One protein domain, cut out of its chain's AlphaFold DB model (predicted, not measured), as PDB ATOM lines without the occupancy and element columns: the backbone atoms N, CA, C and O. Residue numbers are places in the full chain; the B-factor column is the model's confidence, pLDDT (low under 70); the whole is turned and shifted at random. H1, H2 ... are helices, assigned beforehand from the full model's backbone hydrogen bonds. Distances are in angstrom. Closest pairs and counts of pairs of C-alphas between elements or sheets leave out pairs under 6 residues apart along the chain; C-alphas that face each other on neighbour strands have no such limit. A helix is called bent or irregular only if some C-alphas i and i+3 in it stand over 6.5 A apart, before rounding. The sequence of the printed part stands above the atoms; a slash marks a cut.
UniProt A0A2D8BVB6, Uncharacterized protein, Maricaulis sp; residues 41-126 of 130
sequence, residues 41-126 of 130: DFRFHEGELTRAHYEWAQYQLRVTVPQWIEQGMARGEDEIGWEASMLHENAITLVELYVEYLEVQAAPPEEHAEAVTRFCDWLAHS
ATOM      1  N   ASP A  41      95.589 147.268 131.116       69.12
ATOM      2  CA  ASP A  41      96.493 147.399 129.978       69.12
ATOM      3  C   ASP A  41      97.692 146.456 130.035       69.12
ATOM      4  O   ASP A  41      98.381 146.371 129.038       69.12
ATOM      5  N   PHE A  42      97.935 145.725 131.128       73.75
ATOM      6  CA  PHE A  42      98.943 144.655 131.187       73.75
ATOM      7  C   PHE A  42      98.337 143.269 130.944       73.75
ATOM      8  O   PHE A  42      99.018 142.321 130.554       73.75
ATOM      9  N   ARG A  43      97.016 143.140 131.101       75.50
ATOM     10  CA  ARG A  43      96.303 141.859 130.993       75.50
ATOM     11  C   ARG A  43      96.189 141.328 129.570       75.50
ATOM     12  O   ARG A  43      95.814 140.172 129.391       75.50
ATOM     13  N   PHE A  44      96.525 142.120 128.549       73.94
ATOM     14  CA  PHE A  44      96.588 141.618 127.171       73.94
ATOM     15  C   PHE A  44      97.580 140.455 127.044       73.94
ATOM     16  O   PHE A  44      97.300 139.512 126.303       73.94
ATOM     17  N   HIS A  45      98.670 140.472 127.820       76.25
ATOM     18  CA  HIS A  45      99.633 139.382 127.833       76.25
ATOM     19  C   HIS A  45      99.013 138.065 128.315       76.25
ATOM     20  O   HIS A  45      99.409 137.027 127.800       76.25
ATOM     21  N   GLU A  46      97.990 138.068 129.190       76.88
ATOM     22  CA  GLU A  46      97.280 136.837 129.602       76.88
ATOM     23  C   GLU A  46      96.703 136.089 128.381       76.88
ATOM     24  O   GLU A  46      96.745 134.860 128.319       76.88
ATOM     25  N   GLY A  47      96.219 136.824 127.371       77.44
ATOM     26  CA  GLY A  47      95.739 136.259 126.104       77.44
ATOM     27  C   GLY A  47      96.858 135.829 125.149       77.44
ATOM     28  O   GLY A  47      96.625 135.038 124.230       77.44
ATOM     29  N   GLU A  48      98.079 136.316 125.363       80.81
ATOM     30  CA  GLU A  48      99.254 135.956 124.578       80.81
ATOM     31  C   GLU A  48      99.943 134.687 125.105       80.81
ATOM     32  O   GLU A  48     100.718 134.096 124.355       80.81
ATOM     33  N   LEU A  49      99.610 134.185 126.303       83.31
ATOM     34  CA  LEU A  49     100.205 132.982 126.917       83.31
ATOM     35  C   LEU A  49      99.735 131.675 126.268       83.31
ATOM     36  O   LEU A  49      99.110 130.806 126.875       83.31
ATOM     37  N   THR A  50     100.077 131.510 124.998       81.75
ATOM     38  CA  THR A  50      99.823 130.305 124.214       81.75
ATOM     39  C   THR A  50     101.136 129.648 123.818       81.75
ATOM     40  O   THR A  50     102.165 130.311 123.675       81.75
ATOM     41  N   ARG A  51     101.087 128.340 123.533       82.50
ATOM     42  CA  ARG A  51     102.212 127.619 122.921       82.50
ATOM     43  C   ARG A  51     102.768 128.357 121.703       82.50
ATOM     44  O   ARG A  51     103.978 128.454 121.550       82.50
ATOM     45  N   ALA A  52     101.884 128.827 120.825       84.94
ATOM     46  CA  ALA A  52     102.275 129.426 119.557       84.94
ATOM     47  C   ALA A  52     103.086 130.711 119.767       84.94
ATOM     48  O   ALA A  52     104.116 130.889 119.123       84.94
ATOM     49  N   HIS A  53     102.668 131.574 120.697       85.19
ATOM     50  CA  HIS A  53     103.426 132.780 121.033       85.19
ATOM     51  C   HIS A  53     104.723 132.467 121.778       85.19
ATOM     52  O   HIS A  53     105.735 133.098 121.492       85.19
ATOM     53  N   TYR A  54     104.737 131.458 122.652       88.44
ATOM     54  CA  TYR A  54     105.975 130.991 123.277       88.44
ATOM     55  C   TYR A  54     106.982 130.475 122.235       88.44
ATOM     56  O   TYR A  54     108.147 130.870 122.234       88.44
ATOM     57  N   GLU A  55     106.542 129.623 121.305       86.94
ATOM     58  CA  GLU A  55     107.386 129.105 120.222       86.94
ATOM     59  C   GLU A  55     107.853 130.222 119.282       86.94
ATOM     60  O   GLU A  55     109.016 130.225 118.870       86.94
ATOM     61  N   TRP A  56     106.980 131.189 118.988       91.62
ATOM     62  CA  TRP A  56     107.336 132.394 118.246       91.62
ATOM     63  C   TRP A  56     108.417 133.195 118.976       91.62
ATOM     64  O   TRP A  56     109.445 133.483 118.370       91.62
ATOM     65  N   ALA A  57     108.245 133.488 120.265       91.69
ATOM     66  CA  ALA A  57     109.194 134.265 121.062       91.69
ATOM     67  C   ALA A  57     110.560 133.565 121.142       91.69
ATOM     68  O   ALA A  57     111.601 134.152 120.849       91.69
ATOM     69  N   GLN A  58     110.555 132.257 121.401       93.25
ATOM     70  CA  GLN A  58     111.748 131.414 121.360       93.25
ATOM     71  C   GLN A  58     112.435 131.424 119.984       93.25
ATOM     72  O   GLN A  58     113.664 131.390 119.902       93.25
ATOM     73  N   TYR A  59     111.670 131.456 118.890       92.88
ATOM     74  CA  TYR A  59     112.225 131.604 117.545       92.88
ATOM     75  C   TYR A  59     112.857 132.985 117.340       92.88
ATOM     76  O   TYR A  59     113.973 133.052 116.823       92.88
ATOM     77  N   GLN A  60     112.208 134.066 117.788       92.25
ATOM     78  CA  GLN A  60     112.768 135.417 117.682       92.25
ATOM     79  C   GLN A  60     114.122 135.511 118.387       92.25
ATOM     80  O   GLN A  60     115.091 135.963 117.781       92.25
ATOM     81  N   LEU A  61     114.217 135.003 119.619       93.12
ATOM     82  CA  LEU A  61     115.447 135.045 120.417       93.12
ATOM     83  C   LEU A  61     116.579 134.202 119.822       93.12
ATOM     84  O   LEU A  61     117.737 134.608 119.859       93.12
ATOM     85  N   ARG A  62     116.268 133.024 119.269       94.81
ATOM     86  CA  ARG A  62     117.297 132.109 118.741       94.81
ATOM     87  C   ARG A  62     117.707 132.392 117.303       94.81
ATOM     88  O   ARG A  62     118.782 131.958 116.901       94.81
ATOM     89  N   VAL A  63     116.836 133.016 116.513       94.56
ATOM     90  CA  VAL A  63     117.011 133.120 115.060       94.56
ATOM     91  C   VAL A  63     116.942 134.569 114.604       94.56
ATOM     92  O   VAL A  63     117.941 135.084 114.113       94.56
ATOM     93  N   THR A  64     115.799 135.234 114.773       92.00
ATOM     94  CA  THR A  64     115.574 136.558 114.173       92.00
ATOM     95  C   THR A  64     116.482 137.633 114.760       92.00
ATOM     96  O   THR A  64     117.167 138.318 114.008       92.00
ATOM     97  N   VAL A  65     116.522 137.769 116.090       92.69
ATOM     98  CA  VAL A  65     117.316 138.804 116.769       92.69
ATOM     99  C   VAL A  65     118.809 138.646 116.451       92.69
ATOM    100  O   VAL A  65     119.403 139.619 115.986       92.69
ATOM    101  N   PRO A  66     119.425 137.448 116.574       92.75
ATOM    102  CA  PRO A  66     120.807 137.245 116.142       92.75
ATOM    103  C   PRO A  66     121.047 137.606 114.672       92.75
ATOM    104  O   PRO A  66     122.009 138.304 114.368       92.75
ATOM    105  N   GLN A  67     120.154 137.199 113.761       93.62
ATOM    106  CA  GLN A  67     120.286 137.524 112.336       93.62
ATOM    107  C   GLN A  67     120.228 139.029 112.072       93.62
ATOM    108  O   GLN A  67     120.967 139.529 111.226       93.62
ATOM    109  N   TRP A  68     119.360 139.759 112.769       93.00
ATOM    110  CA  TRP A  68     119.262 141.211 112.627       93.00
ATOM    111  C   TRP A  68     120.507 141.915 113.156       93.00
ATOM    112  O   TRP A  68     121.008 142.820 112.495       93.00
ATOM    113  N   ILE A  69     121.054 141.452 114.282       91.00
ATOM    114  CA  ILE A  69     122.325 141.952 114.820       91.00
ATOM    115  C   ILE A  69     123.462 141.696 113.820       91.00
ATOM    116  O   ILE A  69     124.208 142.615 113.491       91.00
ATOM    117  N   GLU A  70     123.573 140.482 113.272       92.38
ATOM    118  CA  GLU A  70     124.581 140.143 112.256       92.38
ATOM    119  C   GLU A  70     124.457 141.006 110.994       92.38
ATOM    120  O   GLU A  70     125.463 141.481 110.462       92.38
ATOM    121  N   GLN A  71     123.232 141.244 110.521       90.88
ATOM    122  CA  GLN A  71     122.972 142.102 109.366       90.88
ATOM    123  C   GLN A  71     123.320 143.566 109.646       90.88
ATOM    124  O   GLN A  71     123.922 144.207 108.785       90.88
ATOM    125  N   GLY A  72     122.984 144.083 110.831       90.50
ATOM    126  CA  GLY A  72     123.360 145.430 111.258       90.50
ATOM    127  C   GLY A  72     124.877 145.601 111.285       90.50
ATOM    128  O   GLY A  72     125.417 146.482 110.612       90.50
ATOM    129  N   MET A  73     125.588 144.673 111.933       89.56
ATOM    130  CA  MET A  73     127.054 144.667 111.960       89.56
ATOM    131  C   MET A  73     127.662 144.594 110.550       89.56
ATOM    132  O   MET A  73     128.626 145.296 110.250       89.56
ATOM    133  N   ALA A  74     127.083 143.796 109.645       91.25
ATOM    134  CA  ALA A  74     127.530 143.718 108.252       91.25
ATOM    135  C   ALA A  74     127.314 145.026 107.466       91.25
ATOM    136  O   ALA A  74     128.027 145.281 106.492       91.25
ATOM    137  N   ARG A  75     126.360 145.867 107.885       89.06
ATOM    138  CA  ARG A  75     126.129 147.221 107.350       89.06
ATOM    139  C   ARG A  75     126.991 148.295 108.021       89.06
ATOM    140  O   ARG A  75     126.945 149.445 107.590       89.06
ATOM    141  N   GLY A  76     127.808 147.923 109.007       90.25
ATOM    142  CA  GLY A  76     128.668 148.837 109.755       90.25
ATOM    143  C   GLY A  76     127.978 149.515 110.938       90.25
ATOM    144  O   GLY A  76     128.491 150.526 111.404       90.25
ATOM    145  N   GLU A  77     126.841 148.988 111.399       89.25
ATOM    146  CA  GLU A  77     126.215 149.413 112.653       89.25
ATOM    147  C   GLU A  77     127.035 148.871 113.835       89.25
ATOM    148  O   GLU A  77     127.392 147.692 113.887       89.25
ATOM    149  N   ASP A  78     127.358 149.755 114.768       82.00
ATOM    150  CA  ASP A  78     128.167 149.521 115.963       82.00
ATOM    151  C   ASP A  78     127.324 149.224 117.218       82.00
ATOM    152  O   ASP A  78     127.863 148.839 118.257       82.00
ATOM    153  N   GLU A  79     125.999 149.316 117.100       84.50
ATOM    154  CA  GLU A  79     125.033 149.045 118.162       84.50
ATOM    155  C   GLU A  79     123.925 148.098 117.679       84.50
ATOM    156  O   GLU A  79     123.661 147.964 116.483       84.50
ATOM    157  N   ILE A  80     123.256 147.436 118.627       81.94
ATOM    158  CA  ILE A  80     122.046 146.662 118.331       81.94
ATOM    159  C   ILE A  80     120.965 147.656 117.900       81.94
ATOM    160  O   ILE A  80     120.560 148.512 118.683       81.94
ATOM    161  N   GLY A  81     120.490 147.536 116.658       86.25
ATOM    162  CA  GLY A  81     119.422 148.389 116.146       86.25
ATOM    163  C   GLY A  81     118.177 148.360 117.040       86.25
ATOM    164  O   GLY A  81     117.810 147.314 117.580       86.25
ATOM    165  N   TRP A  82     117.504 149.509 117.162       87.69
ATOM    166  CA  TRP A  82     116.304 149.696 117.993       87.69
ATOM    167  C   TRP A  82     115.267 148.575 117.816       87.69
ATOM    168  O   TRP A  82     114.788 148.009 118.794       87.69
ATOM    169  N   GLU A  83     114.987 148.185 116.570       86.94
ATOM    170  CA  GLU A  83     114.030 147.121 116.239       86.94
ATOM    171  C   GLU A  83     114.430 145.757 116.824       86.94
ATOM    172  O   GLU A  83     113.582 145.029 117.341       86.94
ATOM    173  N   ALA A  84     115.722 145.415 116.784       88.81
ATOM    174  CA  ALA A  84     116.234 144.176 117.361       88.81
ATOM    175  C   ALA A  84     116.166 144.204 118.894       88.81
ATOM    176  O   ALA A  84     115.836 143.185 119.500       88.81
ATOM    177  N   SER A  85     116.409 145.366 119.509       90.31
ATOM    178  CA  SER A  85     116.258 145.553 120.955       90.31
ATOM    179  C   SER A  85     114.802 145.385 121.398       90.31
ATOM    180  O   SER A  85     114.541 144.633 122.330       90.31
ATOM    181  N   MET A  86     113.840 146.021 120.722       90.12
ATOM    182  CA  MET A  86     112.418 145.875 121.069       90.12
ATOM    183  C   MET A  86     111.932 144.433 120.898       90.12
ATOM    184  O   MET A  86     111.244 143.893 121.762       90.12
ATOM    185  N   LEU A  87     112.311 143.787 119.790       89.75
ATOM    186  CA  LEU A  87     111.948 142.396 119.533       89.75
ATOM    187  C   LEU A  87     112.526 141.453 120.595       89.75
ATOM    188  O   LEU A  87     111.847 140.514 121.007       89.75
ATOM    189  N   HIS A  88     113.759 141.709 121.035       92.50
ATOM    190  CA  HIS A  88     114.407 140.967 122.108       92.50
ATOM    191  C   HIS A  88     113.637 141.090 123.428       92.50
ATOM    192  O   HIS A  88     113.247 140.067 123.988       92.50
ATOM    193  N   GLU A  89     113.358 142.313 123.884       91.31
ATOM    194  CA  GLU A  89     112.646 142.561 125.147       91.31
ATOM    195  C   GLU A  89     111.232 141.958 125.149       91.31
ATOM    196  O   GLU A  89     110.845 141.269 126.097       91.31
ATOM    197  N   ASN A  90     110.476 142.126 124.058       89.06
ATOM    198  CA  ASN A  90     109.138 141.542 123.928       89.06
ATOM    199  C   ASN A  90     109.180 140.008 123.952       89.06
ATOM    200  O   ASN A  90     108.344 139.359 124.585       89.06
ATOM    201  N   ALA A  91     110.145 139.407 123.253       90.62
ATOM    202  CA  ALA A  91     110.272 137.959 123.206       90.62
ATOM    203  C   ALA A  91     110.746 137.372 124.547       90.62
ATOM    204  O   ALA A  91     110.255 136.314 124.937       90.62
ATOM    205  N   ILE A  92     111.642 138.049 125.275       92.88
ATOM    206  CA  ILE A  92     112.018 137.661 126.644       92.88
ATOM    207  C   ILE A  92     110.805 137.725 127.566       92.88
ATOM    208  O   ILE A  92     110.481 136.722 128.197       92.88
ATOM    209  N   THR A  93     110.088 138.850 127.559       90.00
ATOM    210  CA  THR A  93     108.908 139.064 128.405       90.00
ATOM    211  C   THR A  93     107.872 137.957 128.209       90.00
ATOM    212  O   THR A  93     107.397 137.358 129.174       90.00
ATOM    213  N   LEU A  94     107.563 137.612 126.952       87.25
ATOM    214  CA  LEU A  94     106.643 136.516 126.641       87.25
ATOM    215  C   LEU A  94     107.157 135.155 127.110       87.25
ATOM    216  O   LEU A  94     106.359 134.331 127.549       87.25
ATOM    217  N   VAL A  95     108.461 134.890 127.017       90.69
ATOM    218  CA  VAL A  95     109.050 133.640 127.517       90.69
ATOM    219  C   VAL A  95     108.942 133.556 129.037       90.69
ATOM    220  O   VAL A  95     108.506 132.525 129.542       90.69
ATOM    221  N   GLU A  96     109.301 134.615 129.755       90.50
ATOM    222  CA  GLU A  96     109.292 134.647 131.221       90.50
ATOM    223  C   GLU A  96     107.870 134.541 131.773       90.50
ATOM    224  O   GLU A  96     107.602 133.665 132.593       90.50
ATOM    225  N   LEU A  97     106.922 135.323 131.243       87.94
ATOM    226  CA  LEU A  97     105.508 135.205 131.611       87.94
ATOM    227  C   LEU A  97     104.957 133.803 131.341       87.94
ATOM    228  O   LEU A  97     104.140 133.292 132.107       87.94
ATOM    229  N   TYR A  98     105.398 133.166 130.255       87.62
ATOM    230  CA  TYR A  98     104.977 131.810 129.937       87.62
ATOM    231  C   TYR A  98     105.540 130.775 130.915       87.62
ATOM    232  O   TYR A  98     104.839 129.831 131.273       87.62
ATOM    233  N   VAL A  99     106.787 130.940 131.360       87.94
ATOM    234  CA  VAL A  99     107.394 130.076 132.382       87.94
ATOM    235  C   VAL A  99     106.665 130.233 133.715       87.94
ATOM    236  O   VAL A  99     106.228 129.224 134.264       87.94
ATOM    237  N   GLU A 100     106.436 131.463 134.178       89.62
ATOM    238  CA  GLU A 100     105.673 131.742 135.406       89.62
ATOM    239  C   GLU A 100     104.259 131.150 135.340       89.62
ATOM    240  O   GLU A 100     103.763 130.545 136.291       89.62
ATOM    241  N   TYR A 101     103.612 131.230 134.177       86.50
ATOM    242  CA  TYR A 101     102.331 130.570 133.949       86.50
ATOM    243  C   TYR A 101     102.406 129.049 134.134       86.50
ATOM    244  O   TYR A 101     101.545 128.464 134.796       86.50
ATOM    245  N   LEU A 102     103.425 128.394 133.575       85.81
ATOM    246  CA  LEU A 102     103.616 126.957 133.767       85.81
ATOM    247  C   LEU A 102     103.878 126.616 135.239       85.81
ATOM    248  O   LEU A 102     103.388 125.581 135.697       85.81
ATOM    249  N   GLU A 103     104.573 127.477 135.988       87.44
ATOM    250  CA  GLU A 103     104.740 127.312 137.436       87.44
ATOM    251  C   GLU A 103     103.399 127.382 138.174       87.44
ATOM    252  O   GLU A 103     103.118 126.509 138.993       87.44
ATOM    253  N   VAL A 104     102.526 128.338 137.838       87.31
ATOM    254  CA  VAL A 104     101.164 128.421 138.403       87.31
ATOM    255  C   VAL A 104     100.368 127.141 138.141       87.31
ATOM    256  O   VAL A 104      99.686 126.646 139.041       87.31
ATOM    257  N   GLN A 105     100.449 126.591 136.923       84.69
ATOM    258  CA  GLN A 105      99.744 125.357 136.550       84.69
ATOM    259  C   GLN A 105     100.311 124.111 137.244       84.69
ATOM    260  O   GLN A 105      99.575 123.158 137.500       84.69
ATOM    261  N   ALA A 106     101.615 124.099 137.519       86.75
ATOM    262  CA  ALA A 106     102.305 122.988 138.165       86.75
ATOM    263  C   ALA A 106     102.297 123.070 139.703       86.75
ATOM    264  O   ALA A 106     102.628 122.079 140.362       86.75
ATOM    265  N   ALA A 107     101.938 124.227 140.270       85.62
ATOM    266  CA  ALA A 107     101.968 124.472 141.705       85.62
ATOM    267  C   ALA A 107     100.966 123.577 142.460       85.62
ATOM    268  O   ALA A 107      99.793 123.488 142.072       85.62
ATOM    269  N   PRO A 108     101.383 122.931 143.565       89.25
ATOM    270  CA  PRO A 108     100.465 122.200 144.426       89.25
ATOM    271  C   PRO A 108      99.488 123.162 145.137       89.25
ATOM    272  O   PRO A 108      99.771 124.359 145.244       89.25
ATOM    273  N   PRO A 109      98.338 122.677 145.647       87.12
ATOM    274  CA  PRO A 109      97.305 123.531 146.244       87.12
ATOM    275  C   PRO A 109      97.801 124.491 147.336       87.12
ATOM    276  O   PRO A 109      97.304 125.609 147.439       87.12
ATOM    277  N   GLU A 110      98.774 124.067 148.140       90.75
ATOM    278  CA  GLU A 110      99.393 124.849 149.213       90.75
ATOM    279  C   GLU A 110     100.266 126.016 148.723       90.75
ATOM    280  O   GLU A 110     100.381 127.016 149.429       90.75
ATOM    281  N   GLU A 111     100.838 125.918 147.521       88.00
ATOM    282  CA  GLU A 111     101.735 126.923 146.926       88.00
ATOM    283  C   GLU A 111     101.048 127.730 145.814       88.00
ATOM    284  O   GLU A 111     101.550 128.770 145.390       88.00
ATOM    285  N   HIS A 112      99.875 127.290 145.349       85.25
ATOM    286  CA  HIS A 112      99.195 127.874 144.195       85.25
ATOM    287  C   HIS A 112      98.908 129.375 144.358       85.25
ATOM    288  O   HIS A 112      99.118 130.148 143.427       85.25
ATOM    289  N   ALA A 113      98.482 129.817 145.545       85.81
ATOM    290  CA  ALA A 113      98.219 131.237 145.803       85.81
ATOM    291  C   ALA A 113      99.492 132.101 145.725       85.81
ATOM    292  O   ALA A 113      99.444 133.240 145.259       85.81
ATOM    293  N   GLU A 114     100.634 131.559 146.155       89.12
ATOM    294  CA  GLU A 114     101.924 132.241 146.053       89.12
ATOM    295  C   GLU A 114     102.384 132.314 144.595       89.12
ATOM    296  O   GLU A 114     102.756 133.388 144.130       89.12
ATOM    297  N   ALA A 115     102.281 131.208 143.849       89.12
ATOM    298  CA  ALA A 115     102.614 131.177 142.426       89.12
ATOM    299  C   ALA A 115     101.765 132.176 141.622       89.12
ATOM    300  O   ALA A 115     102.297 132.929 140.812       89.12
ATOM    301  N   VAL A 116     100.453 132.247 141.892       87.62
ATOM    302  CA  VAL A 116      99.558 133.246 141.280       87.62
ATOM    303  C   VAL A 116     100.002 134.667 141.620       87.62
ATOM    304  O   VAL A 116      99.999 135.529 140.745       87.62
ATOM    305  N   THR A 117     100.408 134.921 142.868       87.12
ATOM    306  CA  THR A 117     100.888 136.247 143.286       87.12
ATOM    307  C   THR A 117     102.151 136.635 142.522       87.12
ATOM    308  O   THR A 117     102.179 137.712 141.936       87.12
ATOM    309  N   ARG A 118     103.150 135.744 142.433       88.00
ATOM    310  CA  ARG A 118     104.382 135.995 141.662       88.00
ATOM    311  C   ARG A 118     104.097 136.242 140.185       88.00
ATOM    312  O   ARG A 118     104.616 137.202 139.625       88.00
ATOM    313  N   PHE A 119     103.232 135.428 139.579       89.62
ATOM    314  CA  PHE A 119     102.813 135.615 138.192       89.62
ATOM    315  C   PHE A 119     102.156 136.985 137.980       89.62
ATOM    316  O   PHE A 119     102.507 137.695 137.040       89.62
ATOM    317  N   CYS A 120     101.224 137.382 138.850       86.50
ATOM    318  CA  CYS A 120     100.546 138.671 138.728       86.50
ATOM    319  C   CYS A 120     101.478 139.852 139.006       86.50
ATOM    320  O   CYS A 120     101.373 140.872 138.331       86.50
ATOM    321  N   ASP A 121     102.414 139.716 139.943       86.69
ATOM    322  CA  ASP A 121     103.454 140.716 140.157       86.69
ATOM    323  C   ASP A 121     104.332 140.838 138.908       86.69
ATOM    324  O   ASP A 121     104.580 141.949 138.452       86.69
ATOM    325  N   TRP A 122     104.741 139.727 138.290       87.00
ATOM    326  CA  TRP A 122     105.516 139.758 137.049       87.00
ATOM    327  C   TRP A 122     104.745 140.428 135.907       87.00
ATOM    328  O   TRP A 122     105.255 141.333 135.248       87.00
ATOM    329  N   LEU A 123     103.474 140.062 135.742       86.88
ATOM    330  CA  LEU A 123     102.573 140.640 134.750       86.88
ATOM    331  C   LEU A 123     102.374 142.154 134.942       86.88
ATOM    332  O   LEU A 123     102.319 142.892 133.963       86.88
ATOM    333  N   ALA A 124     102.308 142.645 136.180       84.56
ATOM    334  CA  ALA A 124     102.184 144.079 136.461       84.56
ATOM    335  C   ALA A 124     103.427 144.891 136.047       84.56
ATOM    336  O   ALA A 124     103.338 146.107 135.892       84.56
ATOM    337  N   HIS A 125     104.578 144.233 135.884       80.88
ATOM    338  CA  HIS A 125     105.835 144.867 135.481       80.88
ATOM    339  C   HIS A 125     106.234 144.545 134.035       80.88
ATOM    340  O   HIS A 125     107.159 145.168 133.513       80.88
ATOM    341  N   SER A 126     105.548 143.607 133.374       79.44
ATOM    342  CA  SER A 126     105.762 143.328 131.957       79.44
ATOM    343  C   SER A 126     105.207 144.463 131.108       79.44
ATOM    344  O   SER A 126     104.010 144.738 131.127       79.44
TER     345      SER A 126
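What this domain is: This is residues 41 to 126 of the 130 residues of an uncharacterized protein of Maricaulis sp (UniProt A0A2D8BVB6). One long helix, H3, forms the core of a rod-shaped model, and its two neighbours in the chain fold back along it: the bent helix H2 along the first part of H3 and H4 along the last, much like the strokes of a Z. H2b and H4 lie toward opposite ends of the rod, while the short H1 lies near H3 and H4 without clearly touching either. The printed part has 86 residues with four named helices, H1, H2, H3 and H4 in chain order, and no named strand; its class is all helix. The whole is loose, with a radius of gyration of the C-alphas of 15.8 A, and the C-alphas span 54 by 21 by 18 A.

Where its parts are: H1 covers residues 44 to 48, 6.8 A from first to last C-alpha, and begins with C-alpha 44 at (96.588, 141.618, 127.171). H2, residues 51 to 74, was assigned as one helix by its hydrogen bonds, but it is bent: C-alphas 62 and 65 are 7.0 A apart. Its arms are H2a, residues 51 to 62, 16.3 A long, and H2b, residues 65 to 74, 14.2 A long. H3, residues 82 to 106, is the longest helix at 36.3 A, and its C-alpha 82 is at (116.304, 149.696, 117.993). H4, residues 112 to 125, is 20.2 A long and ends with C-alpha 125 at (105.835, 144.867, 135.481).

How they stand to each other: H1 is close to H3 but not clearly touching; their closest C-alphas, those of His 45 and Leu 94, are 7.7 A apart. H1 is likewise close to H4 but not clearly touching, with the C-alphas of His 45 and Leu 123 closest at 7.6 A. H1 and H2a meet only through their link. The lines of H2a and H2b stand at a shallow tilt of 27 degrees. H2a touches residues 87 to 98 of H3 alone, closest at the C-alphas of Ala 57 and Ala 91, 4.4 A apart; the two run opposite ways at a steep tilt of 44 degrees. H2b and H3 form a helical hairpin, opposite ways at a shallow tilt of 17 degrees; H2b touches residues 84 to 88 of H3 alone, with the C-alphas of Val 65 and Ala 84 closest at 5.5 A. H3 and H4 form another helical hairpin, opposite ways at a shallow tilt of 13 degrees; H3 touches H4 with residues 97 to 104 alone, and the C-alphas of Val 104 and Ala 115 are closest at 5.1 A. The helix packing is mostly aligned, but only just, with 2 of these 3 touching pairs at a shallow tilt. H1 and H2b, H2a and H4, and H2b and H4 are apart. In H1, H2a, H2b, H3 and H4 every O i to N i+4 pair is within hydrogen-bond range.

The domain as a whole: The two C-alphas farthest apart, those of Gly 76 and Glu 110, are 54.7 A from each other, while those of Asp 41 and Ser 126, the first and last printed, are 10.3 A apart. The printed part has no cut. The links H1 to H2 and H3 to H4 are tight, and the link H2 to H3, 7 residues, is short. The mean pLDDT of the printed part is 87.3, and residue 41 alone is under 70.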